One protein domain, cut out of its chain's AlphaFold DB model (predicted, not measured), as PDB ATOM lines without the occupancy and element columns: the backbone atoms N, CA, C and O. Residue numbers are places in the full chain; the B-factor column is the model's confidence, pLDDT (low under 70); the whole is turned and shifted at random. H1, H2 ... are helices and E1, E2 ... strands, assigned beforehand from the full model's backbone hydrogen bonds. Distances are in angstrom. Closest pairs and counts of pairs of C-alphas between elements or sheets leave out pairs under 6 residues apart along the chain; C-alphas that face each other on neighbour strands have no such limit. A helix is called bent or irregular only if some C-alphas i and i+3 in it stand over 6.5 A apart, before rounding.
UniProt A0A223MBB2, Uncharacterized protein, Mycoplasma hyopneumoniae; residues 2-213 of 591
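This is residues 2 to 213 of the 591 residues of an uncharacterized protein of Mycoplasma hyopneumoniae (UniProt A0A223MBB2). A twisted four-stranded sheet, E1 E4 E5 E6, lies in the middle, with the short helix H2 over part of one face and the small hairpin of E2 and E3 beside its edge strand E6. The two long helices H1 and H10 graze the sheet and meet where H10 ends, the short helices H7, H8 and H9 form a group beyond the end of E4, and a loose loop with H3 and H4 reaches away from the sheet, its residues 59 to 64 sticking out. The printed part has 212 residues, with ten named helices and six named strands in the chain order H1 E1 H2 H3 H4 H5 E2 E3 H6 E4 H7 H8 E5 E6 H9 H10. The class is mixed, helices and strands, and both sheets are antiparallel. The whole is compact, with a radius of gyration of the C-alphas of 18.1 A, and rounded, with spans of 52 by 46 by 36 A.

The sheet runs E1, residues 21 to 23, E4, residues 95 to 101, E5, residues 153 to 159, and E6, residues 168 to 172; its strands' lines turn by 82 degrees from edge to edge. E1 and E4 are antiparallel, with N 21 and O 99 2.8 A apart, within hydrogen-bond range. Across E4 and E5, N 98 and O 156 are 2.8 A apart. E5 and E6 form a hairpin, with N 157 and O 170 2.9 A apart. Residues 206 to 207 pair, parallel, with residues 168 to 169 of E6. E2, residues 78 to 80, and E3, residues 83 to 85, form a second hairpin, with N 78 and O 85 2.8 A apart; the closest C-alphas of E2 and E6, those of Tyr 78 and Ser 172, are 4.3 A apart. H2, residues 28 to 35, is on the larger sheet at a height of 9.0 A, over E4 and only just over E1, on which 3 of its 8 C-alphas fall; it runs slantwise to the strands, at 48 degrees to E4 on the local plane. H2 touches H5, residues 69 to 75, the same way at a steep tilt of 39 degrees, closest at the C-alphas of Arg 28 and Pro 69, 5.6 A. H10, residues 184 to 201, only grazes the sheet with residues 191 to 199, and H1, residues 2 to 17, with residues 12 to 16. H1, with residues 11 to 15 alone, and H10, with residue 201 alone, only just touch, with 3 pairs of C-alphas within 8 A, the closest those of Gln 14 and Ser 201, 5.9 A. H7, residues 108 to 115, touches H8, residues 121 to 126, opposite ways at a steep tilt of 61 degrees, closest at the C-alphas of Cys 113 and Cys 124, 5.7 A. H7 and H9, residues 176 to 180, only just touch, with 3 pairs within 8 A, the closest C-alphas those of Ile 115 and Met 180, 6.2 A. Helix packing is mostly crossed, steeply tilted rather than aligned. H6, residues 89 to 92, only grazes the sheet with residues 91 to 92. H3, residues 47 to 50, and H4, residues 57 to 60, touch no helix. Each O i to N i+4 pair is within range in H1, H5, H8, H9 and H10, but 1 of 4 in H2, where 5 of 5 O i to N i+3 pairs are, and 2 of 4 in H7; H3, H4 and H6 are too short for such a pair.

H1 begins at C-alpha 2, (215.010, 166.489, 196.945), and is 22.2 A long. H10, the longest helix, measures 25.6 A and ends at C-alpha 201, (229.799, 178.976, 193.651). E4, 19.9 A, begins at C-alpha 95, (219.025, 181.200, 181.153); E5 is 19.5 A and E6 13.9 A. H7 is irregular, with C-alphas 110 and 113 7.5 A apart.

The C-alphas farthest apart, those of Glu 2 and Tyr 62, are 54.6 A apart. The printed part has no cut. The links H2 to H3, 11 residues, and H8 to E5, 26 residues, are long. Mean pLDDT of the printed part is 70.9; 82 residues are under 70, among them residues 32 to 69 and 131 to 151.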
ATOM      1  N   GLU A   2     214.555 165.704 195.768       51.09
ATOM      2  CA  GLU A   2     215.010 166.489 196.945       51.09
ATOM      3  C   GLU A   2     216.494 166.896 196.920       51.09
ATOM      4  O   GLU A   2     216.796 168.063 197.135       51.09
ATOM      5  N   LYS A   3     217.433 165.989 196.595       61.41
ATOM      6  CA  LYS A   3     218.870 166.336 196.467       61.41
ATOM      7  C   LYS A   3     219.151 167.406 195.396       61.41
ATOM      8  O   LYS A   3     220.049 168.221 195.578       61.41
ATOM      9  N   LEU A   4     218.368 167.412 194.314       56.19
ATOM     10  CA  LEU A   4     218.480 168.349 193.188       56.19
ATOM     11  C   LEU A   4     217.980 169.746 193.589       56.19
ATOM     12  O   LEU A   4     218.703 170.726 193.440       56.19
ATOM     13  N   ILE A   5     216.801 169.810 194.219       61.50
ATOM     14  CA  ILE A   5     216.223 171.046 194.774       61.50
ATOM     15  C   ILE A   5     217.153 171.655 195.835       61.50
ATOM     16  O   ILE A   5     217.357 172.869 195.867       61.50
ATOM     17  N   ASN A   6     217.764 170.815 196.678       66.25
ATOM     18  CA  ASN A   6     218.685 171.275 197.716       66.25
ATOM     19  C   ASN A   6     219.982 171.868 197.121       66.25
ATOM     20  O   ASN A   6     220.437 172.910 197.586       66.25
ATOM     21  N   SER A   7     220.540 171.268 196.058       66.00
ATOM     22  CA  SER A   7     221.726 171.792 195.351       66.00
ATOM     23  C   SER A   7     221.444 173.141 194.687       66.00
ATOM     24  O   SER A   7     222.227 174.074 194.849       66.00
ATOM     25  N   LEU A   8     220.295 173.281 194.019       74.94
ATOM     26  CA  LEU A   8     219.903 174.518 193.338       74.94
ATOM     27  C   LEU A   8     219.722 175.684 194.322       74.94
ATOM     28  O   LEU A   8     220.259 176.778 194.143       74.94
ATOM     29  N   SER A   9     218.983 175.431 195.407       75.62
ATOM     30  CA  SER A   9     218.788 176.397 196.490       75.62
ATOM     31  C   SER A   9     220.125 176.799 197.119       75.62
ATOM     32  O   SER A   9     220.331 177.972 197.434       75.62
ATOM     33  N   ASN A  10     221.053 175.853 197.283       82.38
ATOM     34  CA  ASN A  10     222.382 176.139 197.818       82.38
ATOM     35  C   ASN A  10     223.221 176.996 196.862       82.38
ATOM     36  O   ASN A  10     223.824 177.960 197.327       82.38
ATOM     37  N   ALA A  11     223.193 176.724 195.554       85.38
ATOM     38  CA  ALA A  11     223.883 177.533 194.549       85.38
ATOM     39  C   ALA A  11     223.387 178.990 194.550       85.38
ATOM     40  O   ALA A  11     224.185 179.913 194.704       85.38
ATOM     41  N   LYS A  12     222.063 179.225 194.505       86.44
ATOM     42  CA  LYS A  12     221.506 180.594 194.580       86.44
ATOM     43  C   LYS A  12     221.850 181.302 195.896       86.44
ATOM     44  O   LYS A  12     222.172 182.491 195.897       86.44
ATOM     45  N   LYS A  13     221.815 180.590 197.031       87.81
ATOM     46  CA  LYS A  13     222.226 181.141 198.338       87.81
ATOM     47  C   LYS A  13     223.705 181.518 198.356       87.81
ATOM     48  O   LYS A  13     224.046 182.565 198.905       87.81
ATOM     49  N   GLN A  14     224.562 180.691 197.763       90.31
ATOM     50  CA  GLN A  14     225.997 180.939 197.684       90.31
ATOM     51  C   GLN A  14     226.306 182.141 196.787       90.31
ATOM     52  O   GLN A  14     227.021 183.043 197.222       90.31
ATOM     53  N   LEU A  15     225.688 182.224 195.605       91.62
ATOM     54  CA  LEU A  15     225.776 183.390 194.719       91.62
ATOM     55  C   LEU A  15     225.359 184.675 195.452       91.62
ATOM     56  O   LEU A  15     226.110 185.649 195.478       91.62
ATOM     57  N   LYS A  16     224.221 184.655 196.159       89.12
ATOM     58  CA  LYS A  16     223.764 185.795 196.968       89.12
ATOM     59  C   LYS A  16     224.754 186.164 198.082       89.12
ATOM     60  O   LYS A  16     224.996 187.345 198.318       89.12
ATOM     61  N   LYS A  17     225.346 185.176 198.763       91.38
ATOM     62  CA  LYS A  17     226.377 185.393 199.796       91.38
ATOM     63  C   LYS A  17     227.627 186.063 199.218       91.38
ATOM     64  O   LYS A  17     228.214 186.918 199.872       91.38
ATOM     65  N   LEU A  18     227.988 185.715 197.985       90.94
ATOM     66  CA  LEU A  18     229.085 186.318 197.224       90.94
ATOM     67  C   LEU A  18     228.697 187.628 196.524       90.94
ATOM     68  O   LEU A  18     229.480 188.148 195.731       90.94
ATOM     69  N   LYS A  19     227.522 188.179 196.860       91.38
ATOM     70  CA  LYS A  19     226.977 189.444 196.357       91.38
ATOM     71  C   LYS A  19     226.658 189.452 194.856       91.38
ATOM     72  O   LYS A  19     226.605 190.526 194.262       91.38
ATOM     73  N   TYR A  20     226.404 188.288 194.257       90.81
ATOM     74  CA  TYR A  20     225.730 188.238 192.960       90.81
ATOM     75  C   TYR A  20     224.255 188.608 193.133       90.81
ATOM     76  O   TYR A  20     223.578 188.135 194.051       90.81
ATOM     77  N   ILE A  21     223.764 189.449 192.231       89.31
ATOM     78  CA  ILE A  21     222.378 189.892 192.151       89.31
ATOM     79  C   ILE A  21     221.723 189.127 191.006       89.31
ATOM     80  O   ILE A  21     222.199 189.180 189.878       89.31
ATOM     81  N   GLU A  22     220.643 188.404 191.298       89.69
ATOM     82  CA  GLU A  22     219.837 187.751 190.264       89.69
ATOM     83  C   GLU A  22     219.110 188.811 189.432       89.69
ATOM     84  O   GLU A  22     218.508 189.742 189.977       89.69
ATOM     85  N   ILE A  23     219.172 188.667 188.111       85.38
ATOM     86  CA  ILE A  23     218.596 189.602 187.157       85.38
ATOM     87  C   ILE A  23     217.310 189.016 186.588       85.38
ATOM     88  O   ILE A  23     217.309 188.028 185.856       85.38
ATOM     89  N   ASN A  24     216.196 189.679 186.876       83.62
ATOM     90  CA  ASN A  24     214.949 189.445 186.175       83.62
ATOM     91  C   ASN A  24     214.952 190.230 184.857       83.62
ATOM     92  O   ASN A  24     214.674 191.428 184.850       83.62
ATOM     93  N   ILE A  25     215.189 189.543 183.740       77.62
ATOM     94  CA  ILE A  25     215.233 190.145 182.396       77.62
ATOM     95  C   ILE A  25     213.900 190.773 181.940       77.62
ATOM     96  O   ILE A  25     213.858 191.514 180.966       77.62
ATOM     97  N   LYS A  26     212.790 190.508 182.640       74.12
ATOM     98  CA  LYS A  26     211.492 191.165 182.396       74.12
ATOM     99  C   LYS A  26     211.329 192.461 183.195       74.12
ATOM    100  O   LYS A  26     210.385 193.212 182.957       74.12
ATOM    101  N   SER A  27     212.215 192.713 184.161       73.25
ATOM    102  CA  SER A  27     212.178 193.870 185.052       73.25
ATOM    103  C   SER A  27     213.241 194.886 184.663       73.25
ATOM    104  O   SER A  27     214.441 194.642 184.781       73.25
ATOM    105  N   ARG A  28     212.782 196.077 184.284       67.19
ATOM    106  CA  ARG A  28     213.641 197.220 183.979       67.19
ATOM    107  C   ARG A  28     214.570 197.581 185.139       67.19
ATOM    108  O   ARG A  28     215.772 197.724 184.936       67.19
ATOM    109  N   CYS A  29     214.032 197.661 186.356       70.69
ATOM    110  CA  CYS A  29     214.821 197.937 187.561       70.69
ATOM    111  C   CYS A  29     215.913 196.886 187.764       70.69
ATOM    112  O   CYS A  29     217.025 197.199 188.175       70.69
ATOM    113  N   SER A  30     215.596 195.625 187.462       74.88
ATOM    114  CA  SER A  30     216.565 194.550 187.599       74.88
ATOM    115  C   SER A  30     217.673 194.641 186.557       74.88
ATOM    116  O   SER A  30     218.808 194.335 186.890       74.88
ATOM    117  N   ILE A  31     217.364 195.062 185.329       72.12
ATOM    118  CA  ILE A  31     218.350 195.235 184.255       72.12
ATOM    119  C   ILE A  31     219.238 196.458 184.508       72.12
ATOM    120  O   ILE A  31     220.433 196.398 184.239       72.12
ATOM    121  N   ARG A  32     218.718 197.525 185.134       65.62
ATOM    122  CA  ARG A  32     219.538 198.663 185.593       65.62
ATOM    123  C   ARG A  32     220.670 198.260 186.545       65.62
ATOM    124  O   ARG A  32     221.711 198.904 186.530       65.62
ATOM    125  N   ASN A  33     220.531 197.156 187.290       65.81
ATOM    126  CA  ASN A  33     221.615 196.617 188.129       65.81
ATOM    127  C   ASN A  33     222.824 196.115 187.331       65.81
ATOM    128  O   ASN A  33     223.849 195.775 187.926       65.81
ATOM    129  N   ILE A  34     222.692 196.006 186.011       65.44
ATOM    130  CA  ILE A  34     223.805 195.720 185.124       65.44
ATOM    131  C   ILE A  34     224.405 197.027 184.563       65.44
ATOM    132  O   ILE A  34     225.606 197.064 184.363       65.44
ATOM    133  N   VAL A  35     223.615 198.105 184.417       55.84
ATOM    134  CA  VAL A  35     223.931 199.315 183.621       55.84
ATOM    135  C   VAL A  35     224.602 200.463 184.392       55.84
ATOM    136  O   VAL A  35     225.464 201.124 183.827       55.84
ATOM    137  N   ASP A  36     224.218 200.746 185.642       51.91
ATOM    138  CA  ASP A  36     224.536 202.048 186.266       51.91
ATOM    139  C   ASP A  36     225.816 202.047 187.138       51.91
ATOM    140  O   ASP A  36     225.976 201.204 188.039       51.91
ATOM    141  N   HIS A  37     226.698 203.031 186.907       44.34
ATOM    142  CA  HIS A  37     227.929 203.282 187.677       44.34
ATOM    143  C   HIS A  37     227.575 203.644 189.126       44.34
ATOM    144  O   HIS A  37     228.152 203.113 190.083       44.34
ATOM    145  N   GLU A  38     226.515 204.428 189.325       35.28
ATOM    146  CA  GLU A  38     226.044 204.834 190.642       35.28
ATOM    147  C   GLU A  38     224.673 204.229 190.936       35.28
ATOM    148  O   GLU A  38     223.625 204.773 190.607       35.28
ATOM    149  N   VAL A  39     224.656 203.121 191.681       35.12
ATOM    150  CA  VAL A  39     223.450 202.679 192.389       35.12
ATOM    151  C   VAL A  39     223.184 203.686 193.511       35.12
ATOM    152  O   VAL A  39     223.424 203.434 194.691       35.12
ATOM    153  N   ARG A  40     222.633 204.849 193.162       30.34
ATOM    154  CA  ARG A  40     221.559 205.381 193.986       30.34
ATOM    155  C   ARG A  40     220.388 204.460 193.703       30.34
ATOM    156  O   ARG A  40     219.836 204.471 192.609       30.34
ATOM    157  N   LEU A  41     220.040 203.638 194.694       36.97
ATOM    158  CA  LEU A  41     218.753 202.950 194.815       36.97
ATOM    159  C   LEU A  41     217.629 204.001 194.832       36.97
ATOM    160  O   LEU A  41     216.935 204.159 195.833       36.97
ATOM    161  N   SER A  42     217.489 204.795 193.768       35.19
ATOM    162  CA  SER A  42     216.356 205.678 193.609       35.19
ATOM    163  C   SER A  42     215.168 204.749 193.424       35.19
ATOM    164  O   SER A  42     215.030 204.019 192.447       35.19
ATOM    165  N   SER A  43     214.336 204.725 194.453       39.94
ATOM    166  CA  SER A  43     213.093 203.971 194.571       39.94
ATOM    167  C   SER A  43     212.053 204.324 193.500       39.94
ATOM    168  O   SER A  43     210.970 203.748 193.505       39.94
ATOM    169  N   ASN A  44     212.373 205.226 192.569       42.72
ATOM    170  CA  ASN A  44     211.486 205.659 191.503       42.72
ATOM    171  C   ASN A  44     211.841 204.936 190.204       42.72
ATOM    172  O   ASN A  44     212.429 205.491 189.277       42.72
ATOM    173  N   CYS A  45     211.435 203.669 190.138       53.50
ATOM    174  CA  CYS A  45     211.237 202.977 188.872       53.50
ATOM    175  C   CYS A  45     209.965 203.498 188.186       53.50
ATOM    176  O   CYS A  45     208.980 202.769 188.081       53.50
ATOM    177  N   ASN A  46     209.957 204.762 187.756       48.28
ATOM    178  CA  ASN A  46     208.852 205.265 186.944       48.28
ATOM    179  C   ASN A  46     209.011 204.735 185.514       48.28
ATOM    180  O   ASN A  46     209.876 205.173 184.757       48.28
ATOM    181  N   ASP A  47     208.174 203.751 185.179       47.84
ATOM    182  CA  ASP A  47     208.058 203.136 183.850       47.84
ATOM    183  C   ASP A  47     207.451 204.100 182.798       47.84
ATOM    184  O   ASP A  47     207.482 203.781 181.614       47.84
ATOM    185  N   GLU A  48     206.937 205.269 183.204       41.78
ATOM    186  CA  GLU A  48     206.140 206.191 182.368       41.78
ATOM    187  C   GLU A  48     206.935 206.915 181.266       41.78
ATOM    188  O   GLU A  48     206.390 207.194 180.208       41.78
ATOM    189  N   TYR A  49     208.237 207.158 181.439       38.88
ATOM    190  CA  TYR A  49     209.022 207.944 180.467       38.88
ATOM    191  C   TYR A  49     209.520 207.159 179.234       38.88
ATOM    192  O   TYR A  49     210.234 207.714 178.410       38.88
ATOM    193  N   TYR A  50     209.195 205.864 179.108       45.12
ATOM    194  CA  TYR A  50     209.788 204.963 178.097       45.12
ATOM    195  C   TYR A  50     208.721 204.197 177.305       45.12
ATOM    196  O   TYR A  50     208.905 203.049 176.899       45.12
ATOM    197  N   GLU A  51     207.562 204.826 177.098       43.75
ATOM    198  CA  GLU A  51     206.482 204.285 176.264       43.75
ATOM    199  C   GLU A  51     206.804 204.296 174.759       43.75
ATOM    200  O   GLU A  51     206.059 203.728 173.951       43.75
ATOM    201  N   ILE A  52     207.926 204.909 174.378       44.91
ATOM    202  CA  ILE A  52     208.473 204.880 173.027       44.91
ATOM    203  C   ILE A  52     209.495 203.736 172.965       44.91
ATOM    204  O   ILE A  52     210.365 203.653 173.825       44.91
ATOM    205  N   PRO A  53     209.441 202.831 171.976       45.44
ATOM    206  CA  PRO A  53     210.574 201.949 171.720       45.44
ATOM    207  C   PRO A  53     211.817 202.806 171.392       45.44
ATOM    208  O   PRO A  53     211.827 203.540 170.404       45.44
ATOM    209  N   ASP A  54     212.842 202.712 172.247       45.66
ATOM    210  CA  ASP A  54     214.030 203.589 172.310       45.66
ATOM    211  C   ASP A  54     214.821 203.780 171.002       45.66
ATOM    212  O   ASP A  54     215.607 204.722 170.904       45.66
ATOM    213  N   PHE A  55     214.588 202.976 169.959       46.03
ATOM    214  CA  PHE A  55     215.192 203.215 168.641       46.03
ATOM    215  C   PHE A  55     214.838 204.602 168.067       46.03
ATOM    216  O   PHE A  55     215.615 205.159 167.297       46.03
ATOM    217  N   LEU A  56     213.691 205.180 168.455       42.50
ATOM    218  CA  LEU A  56     213.300 206.547 168.078       42.50
ATOM    219  C   LEU A  56     213.730 207.597 169.088       42.50
ATOM    220  O   LEU A  56     214.059 208.705 168.685       42.50
ATOM    221  N   PHE A  57     213.749 207.268 170.379       41.97
ATOM    222  CA  PHE A  57     214.209 208.197 171.410       41.97
ATOM    223  C   PHE A  57     215.662 208.609 171.154       41.97
ATOM    224  O   PHE A  57     215.972 209.793 171.164       41.97
ATOM    225  N   ASN A  58     216.510 207.647 170.784       42.94
ATOM    226  CA  ASN A  58     217.897 207.881 170.380       42.94
ATOM    227  C   ASN A  58     218.047 208.633 169.042       42.94
ATOM    228  O   ASN A  58     219.083 209.231 168.788       42.94
ATOM    229  N   TYR A  59     217.042 208.588 168.160       40.22
ATOM    230  CA  TYR A  59     217.017 209.400 166.937       40.22
ATOM    231  C   TYR A  59     216.575 210.848 167.219       40.22
ATOM    232  O   TYR A  59     216.890 211.751 166.452       40.22
ATOM    233  N   LEU A  60     215.821 211.067 168.303       40.38
ATOM    234  CA  LEU A  60     215.158 212.334 168.625       40.38
ATOM    235  C   LEU A  60     215.828 213.118 169.767       40.38
ATOM    236  O   LEU A  60     215.549 214.306 169.901       40.38
ATOM    237  N   ASN A  61     216.686 212.485 170.575       38.69
ATOM    238  CA  ASN A  61     217.440 213.111 171.662       38.69
ATOM    239  C   ASN A  61     218.944 212.921 171.450       38.69
ATOM    240  O   ASN A  61     219.424 211.800 171.313       38.69
ATOM    241  N   TYR A  62     219.670 214.038 171.447       40.25
ATOM    242  CA  TYR A  62     221.046 214.143 170.955       40.25
ATOM    243  C   TYR A  62     222.134 213.578 171.892       40.25
ATOM    244  O   TYR A  62     223.245 213.356 171.423       40.25
ATOM    245  N   ASP A  63     221.839 213.284 173.170       39.28
ATOM    246  CA  ASP A  63     222.910 213.213 174.185       39.28
ATOM    247  C   ASP A  63     222.964 211.969 175.093       39.28
ATOM    248  O   ASP A  63     223.888 211.862 175.904       39.28
ATOM    249  N   VAL A  64     222.026 211.010 175.027       45.06
ATOM    250  CA  VAL A  64     222.035 209.877 175.981       45.06
ATOM    251  C   VAL A  64     221.589 208.559 175.352       45.06
ATOM    252  O   VAL A  64     220.418 208.372 175.035       45.06
ATOM    253  N   PHE A  65     222.511 207.594 175.279       47.81
ATOM    254  CA  PHE A  65     222.196 206.206 174.943       47.81
ATOM    255  C   PHE A  65     221.549 205.475 176.131       47.81
ATOM    256  O   PHE A  65     222.234 204.916 176.998       47.81
ATOM    257  N   ASP A  66     220.216 205.425 176.145       51.22
ATOM    258  CA  ASP A  66     219.432 204.614 177.085       51.22
ATOM    259  C   ASP A  66     218.524 203.628 176.325       51.22
ATOM    260  O   ASP A  66     217.323 203.846 176.224       51.22
ATOM    261  N   PRO A  67     219.082 202.558 175.723       52.31
ATOM    262  CA  PRO A  67     218.308 201.544 175.036       52.31
ATOM    263  C   PRO A  67     217.459 200.771 176.043       52.31
ATOM    264  O   PRO A  67     217.835 200.556 177.209       52.31
ATOM    265  N   ASN A  68     216.329 200.274 175.554       60.50
ATOM    266  CA  ASN A  68     215.359 199.650 176.429       60.50
ATOM    267  C   ASN A  68     215.941 198.367 177.059       60.50
ATOM    268  O   ASN A  68     216.902 197.765 176.566       60.50
ATOM    269  N   PRO A  69     215.344 197.870 178.152       65.38
ATOM    270  CA  PRO A  69     215.876 196.706 178.852       65.38
ATOM    271  C   PRO A  69     215.940 195.429 177.991       65.38
ATOM    272  O   PRO A  69     216.820 194.594 178.199       65.38
ATOM    273  N   ILE A  70     215.037 195.277 177.013       70.62
ATOM    274  CA  ILE A  70     215.062 194.154 176.065       70.62
ATOM    275  C   ILE A  70     216.334 194.237 175.225       70.62
ATOM    276  O   ILE A  70     217.076 193.258 175.154       70.62
ATOM    277  N   GLU A  71     216.608 195.420 174.673       67.88
ATOM    278  CA  GLU A  71     217.791 195.731 173.873       67.88
ATOM    279  C   GLU A  71     219.102 195.552 174.638       67.88
ATOM    280  O   GLU A  71     220.072 195.023 174.097       67.88
ATOM    281  N   ARG A  72     219.112 195.896 175.927       70.94
ATOM    282  CA  ARG A  72     220.272 195.680 176.800       70.94
ATOM    283  C   ARG A  72     220.607 194.205 176.994       70.94
ATOM    284  O   ARG A  72     221.777 193.852 176.990       70.94
ATOM    285  N   ILE A  73     219.613 193.335 177.195       73.31
ATOM    286  CA  ILE A  73     219.866 191.903 177.443       73.31
ATOM    287  C   ILE A  73     220.388 191.199 176.189       73.31
ATOM    288  O   ILE A  73     221.277 190.356 176.282       73.31
ATOM    289  N   ILE A  74     219.857 191.552 175.020       69.38
ATOM    290  CA  ILE A  74     220.278 190.969 173.739       69.38
ATOM    291  C   ILE A  74     221.652 191.475 173.277       69.38
ATOM    292  O   ILE A  74     222.322 190.772 172.523       69.38
ATOM    293  N   SER A  75     222.073 192.679 173.691       66.00
ATOM    294  CA  SER A  75     223.314 193.303 173.213       66.00
ATOM    295  C   SER A  75     224.563 192.818 173.947       66.00
ATOM    296  O   SER A  75     225.670 193.083 173.477       66.00
ATOM    297  N   LEU A  76     224.420 192.117 175.077       71.62
ATOM    298  CA  LEU A  76     225.553 191.715 175.912       71.62
ATOM    299  C   LEU A  76     226.534 190.820 175.160       71.62
ATOM    300  O   LEU A  76     226.152 189.801 174.575       71.62
ATOM    301  N   ASN A  77     227.811 191.192 175.229       74.06
ATOM    302  CA  ASN A  77     228.910 190.376 174.737       74.06
ATOM    303  C   ASN A  77     229.398 189.450 175.846       74.06
ATOM    304  O   ASN A  77     229.804 189.899 176.919       74.06
ATOM    305  N   TYR A  78     229.409 188.157 175.556       78.38
ATOM    306  CA  TYR A  78     229.980 187.120 176.395       78.38
ATOM    307  C   TYR A  78     231.320 186.705 175.823       78.38
ATOM    308  O   TYR A  78     231.468 186.575 174.611       78.38
ATOM    309  N   LYS A  79     232.293 186.489 176.699       79.81
ATOM    310  CA  LYS A  79     233.638 186.080 176.333       79.81
ATOM    311  C   LYS A  79     233.976 184.747 176.976       79.81
ATOM    312  O   LYS A  79     233.699 184.508 178.153       79.81
ATOM    313  N   GLN A  80     234.635 183.907 176.199       77.56
ATOM    314  CA  GLN A  80     235.261 182.685 176.655       77.56
ATOM    315  C   GLN A  80     236.595 182.524 175.941       77.56
ATOM    316  O   GLN A  80     236.635 182.438 174.717       77.56
ATOM    317  N   GLU A  81     237.678 182.480 176.716       76.31
ATOM    318  CA  GLU A  81     239.036 182.554 176.170       76.31
ATOM    319  C   GLU A  81     239.176 183.772 175.238       76.31
ATOM    320  O   GLU A  81     238.774 184.866 175.615       76.31
ATOM    321  N   ASP A  82     239.710 183.600 174.031       68.38
ATOM    322  CA  ASP A  82     239.827 184.652 173.015       68.38
ATOM    323  C   ASP A  82     238.618 184.644 172.057       68.38
ATOM    324  O   ASP A  82     238.779 184.804 170.856       68.38
ATOM    325  N   TYR A  83     237.414 184.325 172.536       69.50
ATOM    326  CA  TYR A  83     236.215 184.335 171.700       69.50
ATOM    327  C   TYR A  83     235.092 185.115 172.375       69.50
ATOM    328  O   TYR A  83     234.717 184.835 173.514       69.50
ATOM    329  N   ILE A  84     234.540 186.079 171.646       70.75
ATOM    330  CA  ILE A  84     233.417 186.938 172.015       70.75
ATOM    331  C   ILE A  84     232.196 186.569 171.168       70.75
ATOM    332  O   ILE A  84     232.279 186.398 169.952       70.75
ATOM    333  N   TYR A  85     231.038 186.473 171.812       71.94
ATOM    334  CA  TYR A  85     229.767 186.133 171.182       71.94
ATOM    335  C   TYR A  85     228.582 186.761 171.905       71.94
ATOM    336  O   TYR A  85     228.678 187.195 173.050       71.94
ATOM    337  N   ASN A  86     227.432 186.766 171.240       76.81
ATOM    338  CA  ASN A  86     226.143 187.078 171.848       76.81
ATOM    339  C   ASN A  86     225.353 185.778 172.039       76.81
ATOM    340  O   ASN A  86     225.501 184.832 171.261       76.81
ATOM    341  N   LEU A  87     224.506 185.714 173.067       76.75
ATOM    342  CA  LEU A  87     223.632 184.556 173.252       76.75
ATOM    343  C   LEU A  87     222.628 184.451 172.102       76.75
ATOM    344  O   LEU A  87     222.071 185.449 171.641       76.75
ATOM    345  N   LYS A  88     222.348 183.218 171.676       78.62
ATOM    346  CA  LYS A  88     221.201 182.942 170.808       78.62
ATOM    347  C   LYS A  88     219.917 183.202 171.576       78.62
ATOM    348  O   LYS A  88     219.845 182.975 172.783       78.62
ATOM    349  N   LEU A  89     218.866 183.605 170.868       76.88
ATOM    350  CA  LEU A  89     217.582 183.872 171.515       76.88
ATOM    351  C   LEU A  89     217.017 182.687 172.283       76.88
ATOM    352  O   LEU A  89     216.479 182.851 173.377       76.88
ATOM    353  N   GLU A  90     217.169 181.497 171.709       78.56
ATOM    354  CA  GLU A  90     216.752 180.247 172.335       78.56
ATOM    355  C   GLU A  90     217.450 180.000 173.673       78.56
ATOM    356  O   GLU A  90     216.827 179.465 174.593       78.56
ATOM    357  N   ASP A  91     218.699 180.438 173.813       82.88
ATOM    358  CA  ASP A  91     219.493 180.235 175.020       82.88
ATOM    359  C   ASP A  91     219.079 181.225 176.115       82.88
ATOM    360  O   ASP A  91     218.942 180.836 177.276       82.88
ATOM    361  N   ILE A  92     218.754 182.476 175.754       84.75
ATOM    362  CA  ILE A  92     218.252 183.497 176.696       84.75
ATOM    363  C   ILE A  92     216.982 182.996 177.410       84.75
ATOM    364  O   ILE A  92     216.834 183.197 178.616       84.75
ATOM    365  N   THR A  93     216.085 182.285 176.710       80.00
ATOM    366  CA  THR A  93     214.822 181.795 177.307       80.00
ATOM    367  C   THR A  93     215.014 180.765 178.425       80.00
ATOM    368  O   THR A  93     214.131 180.611 179.269       80.00
ATOM    369  N   LYS A  94     216.156 180.068 178.450       86.25
ATOM    370  CA  LYS A  94     216.473 178.983 179.398       86.25
ATOM    371  C   LYS A  94     217.570 179.376 180.387       86.25
ATOM    372  O   LYS A  94     218.158 178.513 181.044       86.25
ATOM    373  N   SER A  95     217.874 180.666 180.446       90.00
ATOM    374  CA  SER A  95     219.025 181.200 181.153       90.00
ATOM    375  C   SER A  95     218.645 181.880 182.462       90.00
ATOM    376  O   SER A  95     217.649 182.598 182.544       90.00
ATOM    377  N   ALA A  96     219.483 181.697 183.480       90.94
ATOM    378  CA  ALA A  96     219.466 182.489 184.702       90.94
ATOM    379  C   ALA A  96     220.589 183.532 184.644       90.94
ATOM    380  O   ALA A  96     221.754 183.191 184.440       90.94
ATOM    381  N   PHE A  97     220.232 184.801 184.826       90.31
ATOM    382  CA  PHE A  97     221.150 185.930 184.714       90.31
ATOM    383  C   PHE A  97     221.535 186.430 186.102       90.31
ATOM    384  O   PHE A  97     220.678 186.600 186.970       90.31
ATOM    385  N   PHE A  98     222.816 186.712 186.301       91.25
ATOM    386  CA  PHE A  98     223.343 187.301 187.524       91.25
ATOM    387  C   PHE A  98     224.315 188.426 187.184       91.25
ATOM    388  O   PHE A  98     225.018 188.357 186.179       91.25
ATOM    389  N   SER A  99     224.397 189.445 188.034       89.31
ATOM    390  CA  SER A  99     225.445 190.461 187.945       89.31
ATOM    391  C   SER A  99     226.182 190.618 189.267       89.31
ATOM    392  O   SER A  99     225.634 190.376 190.345       89.31
ATOM    393  N   LYS A 100     227.449 191.017 189.191       90.31
ATOM    394  CA  LYS A 100     228.265 191.363 190.349       90.31
ATOM    395  C   LYS A 100     229.167 192.536 190.000       90.31
ATOM    396  O   LYS A 100     229.885 192.517 189.006       90.31
ATOM    397  N   ARG A 101     229.134 193.562 190.850       84.75
ATOM    398  CA  ARG A 101     230.032 194.717 190.741       84.75
ATOM    399  C   ARG A 101     231.476 194.296 190.983       84.75
ATOM    400  O   ARG A 101     231.743 193.505 191.892       84.75
ATOM    401  N   LEU A 102     232.393 194.870 190.215       84.50
ATOM    402  CA  LEU A 102     233.817 194.567 190.263       84.50
ATOM    403  C   LEU A 102     234.400 194.809 191.667       84.50
ATOM    404  O   LEU A 102     235.164 193.991 192.172       84.50
ATOM    405  N   ASN A 103     233.923 195.846 192.362       85.19
ATOM    406  CA  ASN A 103     234.314 196.165 193.740       85.19
ATOM    407  C   ASN A 103     233.914 195.129 194.809       85.19
ATOM    408  O   ASN A 103     234.360 195.211 195.953       85.19
ATOM    409  N   ASN A 104     233.078 194.148 194.461       89.94
ATOM    410  CA  ASN A 104     232.681 193.064 195.355       89.94
ATOM    411  C   ASN A 104     233.530 191.795 195.180       89.94
ATOM    412  O   ASN A 104     233.269 190.806 195.870       89.94
ATOM    413  N   PHE A 105     234.515 191.789 194.278       91.81
ATOM    414  CA  PHE A 105     235.472 190.691 194.147       91.81
ATOM    415  C   PHE A 105     236.650 190.856 195.110       91.81
ATOM    416  O   PHE A 105     237.110 191.964 195.376       91.81
ATOM    417  N   HIS A 106     237.171 189.737 195.615       90.81
ATOM    418  CA  HIS A 106     238.278 189.746 196.577       90.81
ATOM    419  C   HIS A 106     239.569 190.351 196.008       90.81
ATOM    420  O   HIS A 106     240.282 191.032 196.739       90.81
ATOM    421  N   PHE A 107     239.826 190.160 194.712       90.44
ATOM    422  CA  PHE A 107     240.992 190.711 194.014       90.44
ATOM    423  C   PHE A 107     240.847 192.199 193.660       90.44
ATOM    424  O   PHE A 107     241.781 192.791 193.130       90.44
ATOM    425  N   TYR A 108     239.694 192.835 193.923       88.25
ATOM    426  CA  TYR A 108     239.463 194.225 193.516       88.25
ATOM    427  C   TYR A 108     240.543 195.169 194.043       88.25
ATOM    428  O   TYR A 108     241.048 196.003 193.307       88.25
ATOM    429  N   ASN A 109     240.956 194.997 195.298       85.50
ATOM    430  CA  ASN A 109     241.996 195.815 195.925       85.50
ATOM    431  C   ASN A 109     243.361 195.731 195.221       85.50
ATOM    432  O   ASN A 109     244.157 196.671 195.330       85.50
ATOM    433  N   ASP A 110     243.622 194.639 194.500       84.75
ATOM    434  CA  ASP A 110     244.854 194.435 193.739       84.75
ATOM    435  C   ASP A 110     244.827 195.224 192.425       84.75
ATOM    436  O   ASP A 110     245.855 195.753 192.003       84.75
ATOM    437  N   ILE A 111     243.635 195.374 191.839       82.38
ATOM    438  CA  ILE A 111     243.406 196.028 190.544       82.38
ATOM    439  C   ILE A 111     242.888 197.472 190.652       82.38
ATOM    440  O   ILE A 111     242.974 198.228 189.691       82.38
ATOM    441  N   ARG A 112     242.400 197.891 191.826       80.12
ATOM    442  CA  ARG A 112     241.704 199.169 192.062       80.12
ATOM    443  C   ARG A 112     242.476 200.402 191.584       80.12
ATOM    444  O   ARG A 112     241.873 201.317 191.044       80.12
ATOM    445  N   CYS A 113     243.799 200.423 191.749       76.31
ATOM    446  CA  CYS A 113     244.623 201.568 191.331       76.31
ATOM    447  C   CYS A 113     244.946 201.600 189.838       76.31
ATOM    448  O   CYS A 113     245.239 202.661 189.304       76.31
ATOM    449  N   LEU A 114     244.865 200.452 189.167       73.44
ATOM    450  CA  LEU A 114     245.030 200.350 187.716       73.44
ATOM    451  C   LEU A 114     243.730 200.711 186.977       73.44
ATOM    452  O   LEU A 114     243.785 201.119 185.824       73.44
ATOM    453  N   ILE A 115     242.574 200.562 187.638       70.44
ATOM    454  CA  ILE A 115     241.277 201.062 187.151       70.44
ATOM    455  C   ILE A 115     241.257 202.599 187.171       70.44
ATOM    456  O   ILE A 115     240.746 203.213 186.242       70.44
ATOM    457  N   GLY A 116     241.849 203.216 188.200       63.25
ATOM    458  CA  GLY A 116     241.957 204.671 188.315       63.25
ATOM    459  C   GLY A 116     240.693 205.354 188.850       63.25
ATOM    460  O   GLY A 116     239.769 204.705 189.340       63.25
ATOM    461  N   GLY A 117     240.658 206.685 188.782       63.59
ATOM    462  CA  GLY A 117     239.465 207.499 189.054       63.59
ATOM    463  C   GLY A 117     239.292 208.032 190.485       63.59
ATOM    464  O   GLY A 117     239.975 207.630 191.429       63.59
ATOM    465  N   TRP A 118     238.371 208.994 190.653       56.00
ATOM    466  CA  TRP A 118     238.219 209.797 191.883       56.00
ATOM    467  C   TRP A 118     237.859 208.973 193.123       56.00
ATOM    468  O   TRP A 118     238.342 209.261 194.216       56.00
ATOM    469  N   ALA A 119     237.075 207.903 192.962       62.66
ATOM    470  CA  ALA A 119     236.704 207.006 194.057       62.66
ATOM    471  C   ALA A 119     237.884 206.168 194.596       62.66
ATOM    472  O   ALA A 119     237.757 205.526 195.643       62.66
ATOM    473  N   ASN A 120     239.025 206.153 193.897       71.75
ATOM    474  CA  ASN A 120     240.176 205.299 194.193       71.75
ATOM    475  C   ASN A 120     241.418 206.079 194.656       71.75
ATOM    476  O   ASN A 120     242.285 205.473 195.288       71.75
ATOM    477  N   VAL A 121     241.448 207.407 194.460       72.06
ATOM    478  CA  VAL A 121     242.553 208.324 194.823       72.06
ATOM    479  C   VAL A 121     243.056 208.073 196.244       72.06
ATOM    480  O   VAL A 121     244.198 207.675 196.438       72.06
ATOM    481  N   GLU A 122     242.174 208.191 197.241       72.75
ATOM    482  CA  GLU A 122     242.563 208.077 198.653       72.75
ATOM    483  C   GLU A 122     243.184 206.709 198.982       72.75
ATOM    484  O   GLU A 122     244.104 206.608 199.795       72.75
ATOM    485  N   TYR A 123     242.691 205.634 198.358       79.88
ATOM    486  CA  TYR A 123     243.235 204.293 198.558       79.88
ATOM    487  C   TYR A 123     244.610 204.147 197.906       79.88
ATOM    488  O   TYR A 123     245.510 203.563 198.509       79.88
ATOM    489  N   CYS A 124     244.783 204.656 196.691       81.25
ATOM    490  CA  CYS A 124     246.033 204.529 195.951       81.25
ATOM    491  C   CYS A 124     247.140 205.384 196.568       81.25
ATOM    492  O   CYS A 124     248.219 204.852 196.838       81.25
ATOM    493  N   ASP A 125     246.816 206.618 196.962       77.31
ATOM    494  CA  ASP A 125     247.710 207.516 197.698       77.31
ATOM    495  C   ASP A 125     248.193 206.870 199.003       77.31
ATOM    496  O   ASP A 125     249.393 206.810 199.278       77.31
ATOM    497  N   LYS A 126     247.268 206.302 199.793       81.50
ATOM    498  CA  LYS A 126     247.598 205.607 201.052       81.50
ATOM    499  C   LYS A 126     248.506 204.393 200.859       81.50
ATOM    500  O   LYS A 126     249.244 204.047 201.777       81.50
ATOM    501  N   ASN A 127     248.438 203.737 199.704       78.88
ATOM    502  CA  ASN A 127     249.234 202.550 199.397       78.88
ATOM    503  C   ASN A 127     250.477 202.859 198.547       78.88
ATOM    504  O   ASN A 127     251.143 201.924 198.103       78.88
ATOM    505  N   GLY A 128     250.789 204.140 198.309       74.50
ATOM    506  CA  GLY A 128     251.923 204.555 197.480       74.50
ATOM    507  C   GLY A 128     251.858 204.018 196.049       74.50
ATOM    508  O   GLY A 128     252.898 203.819 195.422       74.50
ATOM    509  N   LYS A 129     250.651 203.717 195.554       75.19
ATOM    510  CA  LYS A 129     250.417 203.273 194.181       75.19
ATOM    511  C   LYS A 129     249.992 204.475 193.356       75.19
ATOM    512  O   LYS A 129     249.180 205.274 193.811       75.19
ATOM    513  N   GLU A 130     250.513 204.566 192.141       70.06
ATOM    514  CA  GLU A 130     250.043 205.548 191.173       70.06
ATOM    515  C   GLU A 130     248.554 205.295 190.919       70.06
ATOM    516  O   GLU A 130     248.158 204.199 190.508       70.06
ATOM    517  N   ASN A 131     247.719 206.277 191.259       62.50
ATOM    518  CA  ASN A 131     246.356 206.302 190.767       62.50
ATOM    519  C   ASN A 131     246.456 206.790 189.333       62.50
ATOM    520  O   ASN A 131     246.853 207.934 189.114       62.50
ATOM    521  N   PHE A 132     246.117 205.941 188.368       61.66
ATOM    522  CA  PHE A 132     245.915 206.456 187.026       61.66
ATOM    523  C   PHE A 132     244.777 207.480 187.136       61.66
ATOM    524  O   PHE A 132     243.655 207.126 187.526       61.66
ATOM    525  N   ASP A 133     245.081 208.765 186.895       52.84
ATOM    526  CA  ASP A 133     244.049 209.781 186.676       52.84
ATOM    527  C   ASP A 133     243.041 209.173 185.714       52.84
ATOM    528  O   ASP A 133     243.473 208.430 184.827       52.84
ATOM    529  N   PHE A 134     241.737 209.417 185.940       48.97
ATOM    530  CA  PHE A 134     240.668 209.012 185.018       48.97
ATOM    531  C   PHE A 134     241.240 209.188 183.625       48.97
ATOM    532  O   PHE A 134     241.473 210.328 183.221       48.97
ATOM    533  N   ILE A 135     241.609 208.081 182.965       45.28
ATOM    534  CA  ILE A 135     242.238 208.200 181.658       45.28
ATOM    535  C   ILE A 135     241.193 209.014 180.889       45.28
ATOM    536  O   ILE A 135     240.004 208.721 181.009       45.28
ATOM    537  N   ASP A 136     241.543 210.085 180.180       38.28
ATOM    538  CA  ASP A 136     240.512 210.788 179.395       38.28
ATOM    539  C   ASP A 136     239.863 209.814 178.374       38.28
ATOM    540  O   ASP A 136     238.753 210.033 177.907       38.28
ATOM    541  N   GLU A 137     240.509 208.663 178.129       35.66
ATOM    542  CA  GLU A 137     240.006 207.469 177.440       35.66
ATOM    543  C   GLU A 137     239.090 206.552 178.299       35.66
ATOM    544  O   GLU A 137     238.403 205.706 177.737       35.66
ATOM    545  N   LEU A 138     239.098 206.659 179.633       35.66
ATOM    546  CA  LEU A 138     238.164 206.075 180.620       35.66
ATOM    547  C   LEU A 138     237.032 207.022 181.037       35.66
ATOM    548  O   LEU A 138     236.096 206.566 181.691       35.66
ATOM    549  N   ARG A 139     237.013 208.294 180.592       33.84
ATOM    550  CA  ARG A 139     235.693 208.875 180.286       33.84
ATOM    551  C   ARG A 139     234.975 207.857 179.392       33.84
ATOM    552  O   ARG A 139     235.667 207.097 178.706       33.84
ATOM    553  N   PRO A 140     233.637 207.796 179.364       35.25
ATOM    554  CA  PRO A 140     232.943 207.131 178.274       35.25
ATOM    555  C   PRO A 140     233.430 207.785 176.973       35.25
ATOM    556  O   PRO A 140     232.878 208.777 176.512       35.25
ATOM    557  N   SER A 141     234.563 207.314 176.442       30.39
ATOM    558  CA  SER A 141     235.072 207.752 175.169       30.39
ATOM    559  C   SER A 141     233.975 207.347 174.222       30.39
ATOM    560  O   SER A 141     233.330 206.305 174.402       30.39
ATOM    561  N   TYR A 142     233.761 208.172 173.219       33.72
ATOM    562  CA  TYR A 142     232.790 207.903 172.179       33.72
ATOM    563  C   TYR A 142     232.981 206.524 171.490       33.72
ATOM    564  O   TYR A 142     232.112 206.056 170.771       33.72
ATOM    565  N   ASP A 143     234.048 205.789 171.833       35.34
ATOM    566  CA  ASP A 143     234.346 204.415 171.426       35.34
ATOM    567  C   ASP A 143     233.806 203.294 172.350       35.34
ATOM    568  O   ASP A 143     233.817 202.130 171.944       35.34
ATOM    569  N   LEU A 144     233.348 203.588 173.582       35.38
ATOM    570  CA  LEU A 144     232.711 202.623 174.515       35.38
ATOM    571  C   LEU A 144     231.206 202.418 174.250       35.38
ATOM    572  O   LEU A 144     230.551 201.624 174.925       35.38
ATOM    573  N   TYR A 145     230.657 203.109 173.256       40.84
ATOM    574  CA  TYR A 145     229.223 203.220 173.018       40.84
ATOM    575  C   TYR A 145     228.529 201.975 172.459       40.84
ATOM    576  O   TYR A 145     227.319 201.989 172.274       40.84
ATOM    577  N   ASP A 146     229.203 200.844 172.237       43.56
ATOM    578  CA  ASP A 146     228.489 199.683 171.693       43.56
ATOM    579  C   ASP A 146     227.418 199.106 172.644       43.56
ATOM    580  O   ASP A 146     226.557 198.341 172.199       43.56
ATOM    581  N   GLY A 147     227.436 199.500 173.926       45.59
ATOM    582  CA  GLY A 147     226.439 199.095 174.910       45.59
ATOM    583  C   GLY A 147     226.542 197.634 175.325       45.59
ATOM    584  O   GLY A 147     225.561 197.094 175.846       45.59
ATOM    585  N   LYS A 148     227.677 196.981 175.037       47.16
ATOM    586  CA  LYS A 148     227.835 195.522 175.146       47.16
ATOM    587  C   LYS A 148     228.666 195.066 176.339       47.16
ATOM    588  O   LYS A 148     228.772 193.859 176.563       47.16
ATOM    589  N   GLY A 149     229.225 196.009 177.094       47.78
ATOM    590  CA  GLY A 149     229.933 195.786 178.349       47.78
ATOM    591  C   GLY A 149     229.693 196.943 179.314       47.78
ATOM    592  O   GLY A 149     229.446 198.073 178.901       47.78
ATOM    593  N   PHE A 150     229.744 196.650 180.606       62.88
ATOM    594  CA  PHE A 150     229.511 197.626 181.669       62.88
ATOM    595  C   PHE A 150     230.839 198.005 182.296       62.88
ATOM    596  O   PHE A 150     231.688 197.130 182.458       62.88
ATOM    597  N   GLU A 151     231.045 199.275 182.642       63.62
ATOM    598  CA  GLU A 151     232.375 199.760 183.041       63.62
ATOM    599  C   GLU A 151     232.976 198.932 184.177       63.62
ATOM    600  O   GLU A 151     234.102 198.466 184.047       63.62
ATOM    601  N   GLU A 152     232.193 198.627 185.217       73.62
ATOM    602  CA  GLU A 152     232.660 197.878 186.389       73.62
ATOM    603  C   GLU A 152     231.715 196.737 186.821       73.62
ATOM    604  O   GLU A 152     231.639 196.392 188.005       73.62
ATOM    605  N   VAL A 153     230.960 196.129 185.900       80.06
ATOM    606  CA  VAL A 153     230.033 195.027 186.235       80.06
ATOM    607  C   VAL A 153     230.377 193.763 185.458       80.06
ATOM    608  O   VAL A 153     230.513 193.780 184.240       80.06
ATOM    609  N   VAL A 154     230.481 192.648 186.183       87.88
ATOM    610  CA  VAL A 154     230.537 191.297 185.617       87.88
ATOM    611  C   VAL A 154     229.106 190.777 185.517       87.88
ATOM    612  O   VAL A 154     228.413 190.709 186.536       87.88
ATOM    613  N   ALA A 155     228.663 190.379 184.325       88.62
ATOM    614  CA  ALA A 155     227.407 189.650 184.153       88.62
ATOM    615  C   ALA A 155     227.693 188.177 183.842       88.62
ATOM    616  O   ALA A 155     228.524 187.859 182.994       88.62
ATOM    617  N   VAL A 156     227.003 187.273 184.528       92.00
ATOM    618  CA  VAL A 156     227.131 185.824 184.358       92.00
ATOM    619  C   VAL A 156     225.783 185.271 183.950       92.00
ATOM    620  O   VAL A 156     224.759 185.575 184.567       92.00
ATOM    621  N   VAL A 157     225.788 184.441 182.920       92.00
ATOM    622  CA  VAL A 157     224.608 183.710 182.479       92.00
ATOM    623  C   VAL A 157     224.832 182.238 182.693       92.00
ATOM    624  O   VAL A 157     225.869 181.725 182.291       92.00
ATOM    625  N   PHE A 158     223.855 181.580 183.307       93.50
ATOM    626  CA  PHE A 158     223.799 180.133 183.403       93.50
ATOM    627  C   PHE A 158     222.684 179.589 182.518       93.50
ATOM    628  O   PHE A 158     221.503 179.805 182.796       93.50
ATOM    629  N   GLU A 159     223.053 178.852 181.482       92.00
ATOM    630  CA  GLU A 159     222.132 178.158 180.587       92.00
ATOM    631  C   GLU A 159     221.765 176.802 181.183       92.00
ATOM    632  O   GLU A 159     222.639 176.058 181.625       92.00
ATOM    633  N   ASN A 160     220.470 176.469 181.195       89.81
ATOM    634  CA  ASN A 160     219.955 175.254 181.836       89.81
ATOM    635  C   ASN A 160     220.368 175.155 183.318       89.81
ATOM    636  O   ASN A 160     220.760 174.092 183.789       89.81
ATOM    637  N   PHE A 161     220.273 176.264 184.061       88.94
ATOM    638  CA  PHE A 161     220.716 176.359 185.461       88.94
ATOM    639  C   PHE A 161     220.122 175.283 186.392       88.94
ATOM    640  O   PHE A 161     220.755 174.890 187.376       88.94
ATOM    641  N   ASP A 162     218.927 174.788 186.056       84.31
ATOM    642  CA  ASP A 162     218.217 173.749 186.804       84.31
ATOM    643  C   ASP A 162     218.620 172.306 186.419       84.31
ATOM    644  O   ASP A 162     218.216 171.353 187.090       84.31
ATOM    645  N   ASP A 163     219.427 172.122 185.367       87.31
ATOM    646  CA  ASP A 163     219.936 170.830 184.893       87.31
ATOM    647  C   ASP A 163     221.424 170.683 185.247       87.31
ATOM    648  O   ASP A 163     222.307 171.197 184.566       87.31
ATOM    649  N   ILE A 164     221.716 169.945 186.321       85.56
ATOM    650  CA  ILE A 164     223.080 169.729 186.840       85.56
ATOM    651  C   ILE A 164     224.033 169.159 185.776       85.56
ATOM    652  O   ILE A 164     225.228 169.440 185.823       85.56
ATOM    653  N   GLU A 165     223.537 168.359 184.829       86.62
ATOM    654  CA  GLU A 165     224.385 167.720 183.816       86.62
ATOM    655  C   GLU A 165     224.671 168.637 182.622       86.62
ATOM    656  O   GLU A 165     225.693 168.464 181.952       86.62
ATOM    657  N   LYS A 166     223.784 169.607 182.366       89.69
ATOM    658  CA  LYS A 166     223.827 170.496 181.194       89.69
ATOM    659  C   LYS A 166     224.010 171.972 181.533       89.69
ATOM    660  O   LYS A 166     223.936 172.801 180.629       89.69
ATOM    661  N   CYS A 167     224.206 172.303 182.806       91.44
ATOM    662  CA  CYS A 167     224.405 173.675 183.235       91.44
ATOM    663  C   CYS A 167     225.724 174.199 182.668       91.44
ATOM    664  O   CYS A 167     226.811 173.746 183.040       91.44
ATOM    665  N   GLU A 168     225.619 175.193 181.801       93.25
ATOM    666  CA  GLU A 168     226.757 175.889 181.216       93.25
ATOM    667  C   GLU A 168     226.736 177.357 181.632       93.25
ATOM    668  O   GLU A 168     225.669 177.890 181.938       93.25
ATOM    669  N   PHE A 169     227.896 178.012 181.683       93.56
ATOM    670  CA  PHE A 169     227.979 179.431 181.998       93.56
ATOM    671  C   PHE A 169     228.826 180.241 181.023       93.56
ATOM    672  O   PHE A 169     229.817 179.771 180.458       93.56
ATOM    673  N   SER A 170     228.429 181.504 180.919       90.50
ATOM    674  CA  SER A 170     228.933 182.508 179.989       90.50
ATOM    675  C   SER A 170     229.166 183.806 180.756       90.50
ATOM    676  O   SER A 170     228.336 184.175 181.590       90.50
ATOM    677  N   ILE A 171     230.276 184.507 180.503       89.56
ATOM    678  CA  ILE A 171     230.647 185.709 181.266       89.56
ATOM    679  C   ILE A 171     230.773 186.904 180.330       89.56
ATOM    680  O   ILE A 171     231.516 186.860 179.356       89.56
ATOM    681  N   SER A 172     230.063 187.979 180.647       85.12
ATOM    682  CA  SER A 172     230.320 189.309 180.108       85.12
ATOM    683  C   SER A 172     231.227 190.046 181.088       85.12
ATOM    684  O   SER A 172     230.853 190.261 182.249       85.12
ATOM    685  N   TYR A 173     232.447 190.352 180.649       83.75
ATOM    686  CA  TYR A 173     233.442 191.022 181.484       83.75
ATOM    687  C   TYR A 173     233.282 192.545 181.440       83.75
ATOM    688  O   TYR A 173     232.797 193.083 180.441       83.75
ATOM    689  N   PRO A 174     233.736 193.245 182.492       79.81
ATOM    690  CA  PRO A 174     233.727 194.694 182.532       79.81
ATOM    691  C   PRO A 174     234.475 195.309 181.348       79.81
ATOM    692  O   PRO A 174     235.578 194.873 181.007       79.81
ATOM    693  N   ALA A 175     233.913 196.363 180.756       71.19
ATOM    694  CA  ALA A 175     234.525 197.047 179.618       71.19
ATOM    695  C   ALA A 175     235.910 197.626 179.972       71.19
ATOM    696  O   ALA A 175     236.823 197.611 179.137       71.19
ATOM    697  N   VAL A 176     236.099 198.042 181.234       71.69
ATOM    698  CA  VAL A 176     237.361 198.598 181.750       71.69
ATOM    699  C   VAL A 176     238.548 197.639 181.615       71.69
ATOM    700  O   VAL A 176     239.678 198.087 181.435       71.69
ATOM    701  N   PHE A 177     238.325 196.317 181.616       77.69
ATOM    702  CA  PHE A 177     239.409 195.331 181.509       77.69
ATOM    703  C   PHE A 177     240.194 195.446 180.201       77.69
ATOM    704  O   PHE A 177     241.414 195.290 180.201       77.69
ATOM    705  N   SER A 178     239.509 195.755 179.098       65.00
ATOM    706  CA  SER A 178     240.144 195.907 177.782       65.00
ATOM    707  C   SER A 178     241.134 197.076 177.724       65.00
ATOM    708  O   SER A 178     242.110 197.014 176.979       65.00
ATOM    709  N   LYS A 179     240.899 198.118 178.533       63.53
ATOM    710  CA  LYS A 179     241.730 199.326 178.615       63.53
ATOM    711  C   LYS A 179     242.794 199.214 179.714       63.53
ATOM    712  O   LYS A 179     243.909 199.696 179.540       63.53
ATOM    713  N   MET A 180     242.471 198.528 180.812       69.31
ATOM    714  CA  MET A 180     243.353 198.343 181.970       69.31
ATOM    715  C   MET A 180     244.541 197.408 181.679       69.31
ATOM    716  O   MET A 180     245.671 197.708 182.064       69.31
ATOM    717  N   PHE A 181     244.315 196.269 181.014       70.44
ATOM    718  CA  PHE A 181     245.357 195.254 180.831       70.44
ATOM    719  C   PHE A 181     246.014 195.345 179.456       70.44
ATOM    720  O   PHE A 181     245.430 194.986 178.434       70.44
ATOM    721  N   LYS A 182     247.288 195.750 179.430       68.06
ATOM    722  CA  LYS A 182     248.098 195.768 178.198       68.06
ATOM    723  C   LYS A 182     248.584 194.370 177.795       68.06
ATOM    724  O   LYS A 182     248.863 194.133 176.614       68.06
ATOM    725  N   SER A 183     248.688 193.442 178.752       75.12
ATOM    726  CA  SER A 183     249.050 192.044 178.505       75.12
ATOM    727  C   SER A 183     247.832 191.121 178.482       75.12
ATOM    728  O   SER A 183     247.013 191.116 179.400       75.12
ATOM    729  N   LYS A 184     247.777 190.232 177.478       74.75
ATOM    730  CA  LYS A 184     246.806 189.126 177.442       74.75
ATOM    731  C   LYS A 184     246.962 188.174 178.631       74.75
ATOM    732  O   LYS A 184     245.971 187.592 179.054       74.75
ATOM    733  N   SER A 185     248.180 187.979 179.141       81.19
ATOM    734  CA  SER A 185     248.409 187.066 180.267       81.19
ATOM    735  C   SER A 185     247.777 187.598 181.550       81.19
ATOM    736  O   SER A 185     247.052 186.867 182.209       81.19
ATOM    737  N   GLU A 186     247.977 188.883 181.845       80.31
ATOM    738  CA  GLU A 186     247.436 189.549 183.036       80.31
ATOM    739  C   GLU A 186     245.904 189.610 182.987       80.31
ATOM    740  O   GLU A 186     245.238 189.295 183.970       80.31
ATOM    741  N   LEU A 187     245.334 189.919 181.815       83.12
ATOM    742  CA  LEU A 187     243.886 189.858 181.613       83.12
ATOM    743  C   LEU A 187     243.341 188.453 181.913       83.12
ATOM    744  O   LEU A 187     242.375 188.309 182.660       83.12
ATOM    745  N   ARG A 188     243.988 187.411 181.376       85.69
ATOM    746  CA  ARG A 188     243.578 186.015 181.590       85.69
ATOM    747  C   ARG A 188     243.688 185.583 183.049       85.69
ATOM    748  O   ARG A 188     242.877 184.774 183.488       85.69
ATOM    749  N   GLU A 189     244.658 186.097 183.799       89.62
ATOM    750  CA  GLU A 189     244.776 185.819 185.234       89.62
ATOM    751  C   GLU A 189     243.558 186.344 186.000       89.62
ATOM    752  O   GLU A 189     242.966 185.609 186.791       89.62
ATOM    753  N   ILE A 190     243.118 187.570 185.714       89.56
ATOM    754  CA  ILE A 190     241.932 188.155 186.355       89.56
ATOM    755  C   ILE A 190     240.640 187.468 185.905       89.56
ATOM    756  O   ILE A 190     239.786 187.157 186.739       89.56
ATOM    757  N   GLU A 191     240.506 187.156 184.617       90.81
ATOM    758  CA  GLU A 191     239.379 186.369 184.098       90.81
ATOM    759  C   GLU A 191     239.305 184.988 184.771       90.81
ATOM    760  O   GLU A 191     238.226 184.552 185.179       90.81
ATOM    761  N   ALA A 192     240.449 184.329 184.988       92.38
ATOM    762  CA  ALA A 192     240.523 183.045 185.677       92.38
ATOM    763  C   ALA A 192     240.079 183.128 187.146       92.38
ATOM    764  O   ALA A 192     239.461 182.184 187.641       92.38
ATOM    765  N   LEU A 193     240.339 184.239 187.845       94.69
ATOM    766  CA  LEU A 193     239.843 184.447 189.213       94.69
ATOM    767  C   LEU A 193     238.312 184.543 189.256       94.69
ATOM    768  O   LEU A 193     237.688 183.955 190.141       94.69
ATOM    769  N   ILE A 194     237.703 185.236 188.288       94.12
ATOM    770  CA  ILE A 194     236.241 185.332 188.160       94.12
ATOM    771  C   ILE A 194     235.646 183.954 187.838       94.12
ATOM    772  O   ILE A 194     234.718 183.510 188.516       94.12
ATOM    773  N   ILE A 195     236.210 183.252 186.849       94.00
ATOM    774  CA  ILE A 195     235.794 181.895 186.463       94.00
ATOM    775  C   ILE A 195     235.867 180.945 187.660       94.00
ATOM    776  O   ILE A 195     234.916 180.207 187.919       94.00
ATOM    777  N   LYS A 196     236.971 180.983 188.411       94.69
ATOM    778  CA  LYS A 196     237.168 180.148 189.595       94.69
ATOM    779  C   LYS A 196     236.095 180.413 190.651       94.69
ATOM    780  O   LYS A 196     235.509 179.461 191.154       94.69
ATOM    781  N   GLU A 197     235.800 181.677 190.957       95.50
ATOM    782  CA  GLU A 197     234.752 182.022 191.926       95.50
ATOM    783  C   GLU A 197     233.376 181.495 191.479       95.50
ATOM    784  O   GLU A 197     232.628 180.946 192.290       95.50
ATOM    785  N   ILE A 198     233.047 181.602 190.186       93.88
ATOM    786  CA  ILE A 198     231.798 181.075 189.615       93.88
ATOM    787  C   ILE A 198     231.736 179.548 189.745       93.88
ATOM    788  O   ILE A 198     230.730 179.019 190.217       93.88
ATOM    789  N   GLN A 199     232.815 178.846 189.390       93.19
ATOM    790  CA  GLN A 199     232.907 177.387 189.506       93.19
ATOM    791  C   GLN A 199     232.823 176.919 190.963       93.19
ATOM    792  O   GLN A 199     232.169 175.927 191.253       93.19
ATOM    793  N   GLU A 200     233.416 177.639 191.915       91.62
ATOM    794  CA  GLU A 200     233.276 177.326 193.344       91.62
ATOM    795  C   GLU A 200     231.855 177.607 193.863       91.62
ATOM    796  O   GLU A 200     231.363 176.914 194.759       91.62
ATOM    797  N   SER A 201     231.173 178.602 193.290       90.50
ATOM    798  CA  SER A 201     229.799 178.976 193.651       90.50
ATOM    799  C   SER A 201     228.756 178.002 193.115       90.50
ATOM    800  O   SER A 201     227.766 177.713 193.793       90.50
ATOM    801  N   VAL A 202     228.973 177.506 191.897       92.56
ATOM    802  CA  VAL A 202     228.086 176.585 191.182       92.56
ATOM    803  C   VAL A 202     228.927 175.423 190.626       92.56
ATOM    804  O   VAL A 202     229.193 175.375 189.428       92.56
ATOM    805  N   PRO A 203     229.339 174.451 191.471       89.06
ATOM    806  CA  PRO A 203     230.336 173.425 191.110       89.06
ATOM    807  C   PRO A 203     229.959 172.488 189.966       89.06
ATOM    808  O   PRO A 203     230.816 171.797 189.422       89.06
ATOM    809  N   TYR A 204     228.675 172.424 189.629       89.31
ATOM    810  CA  TYR A 204     228.176 171.620 188.520       89.31
ATOM    811  C   TYR A 204     228.150 172.378 187.187       89.31
ATOM    812  O   TYR A 204     228.060 171.740 186.142       89.31
ATOM    813  N   ALA A 205     228.239 173.713 187.205       92.38
ATOM    814  CA  ALA A 205     228.227 174.515 185.992       92.38
ATOM    815  C   ALA A 205     229.589 174.457 185.289       92.38
ATOM    816  O   ALA A 205     230.642 174.615 185.913       92.38
ATOM    817  N   LYS A 206     229.575 174.259 183.972       92.56
ATOM    818  CA  LYS A 206     230.784 174.238 183.138       92.56
ATOM    819  C   LYS A 206     230.867 175.497 182.276       92.56
ATOM    820  O   LYS A 206     229.824 176.038 181.931       92.56
ATOM    821  N   PRO A 207     232.065 175.970 181.897       89.81
ATOM    822  CA  PRO A 207     232.168 176.997 180.864       89.81
ATOM    823  C   PRO A 207     231.437 176.536 179.601       89.81
ATOM    824  O   PRO A 207     231.495 175.347 179.268       89.81
ATOM    825  N   LYS A 208     230.751 177.458 178.924       87.38
ATOM    826  CA  LYS A 208     229.970 177.160 177.721       87.38
ATOM    827  C   LYS A 208     230.774 176.393 176.672       87.38
ATOM    828  O   LYS A 208     231.967 176.613 176.493       87.38
ATOM    829  N   ASN A 209     230.138 175.481 175.945       80.69
ATOM    830  CA  ASN A 209     230.788 174.868 174.791       80.69
ATOM    831  C   ASN A 209     230.440 175.616 173.496       80.69
ATOM    832  O   ASN A 209     229.315 175.562 172.999       80.69
ATOM    833  N   LEU A 210     231.439 176.268 172.902       73.69
ATOM    834  CA  LEU A 210     231.272 177.088 171.700       73.69
ATOM    835  C   LEU A 210     231.446 176.323 170.380       73.69
ATOM    836  O   LEU A 210     231.273 176.903 169.312       73.69
ATOM    837  N   ALA A 211     231.702 175.010 170.413       68.31
ATOM    838  CA  ALA A 211     231.889 174.205 169.199       68.31
ATOM    839  C   ALA A 211     230.660 174.191 168.261       68.31
ATOM    840  O   ALA A 211     230.779 173.901 167.075       68.31
ATOM    841  N   ASN A 212     229.467 174.512 168.775       56.31
ATOM    842  CA  ASN A 212     228.216 174.579 168.003       56.31
ATOM    843  C   ASN A 212     227.761 176.021 167.692       56.31
ATOM    844  O   ASN A 212     226.657 176.226 167.173       56.31
ATOM    845  N   TYR A 213     228.578 177.019 168.040       61.22
ATOM    846  CA  TYR A 213     228.311 178.439 167.798       61.22
ATOM    847  C   TYR A 213     228.831 178.937 166.436       61.22
ATOM    848  O   TYR A 213     228.539 180.065 166.063       61.22
TER     849      TYR A 213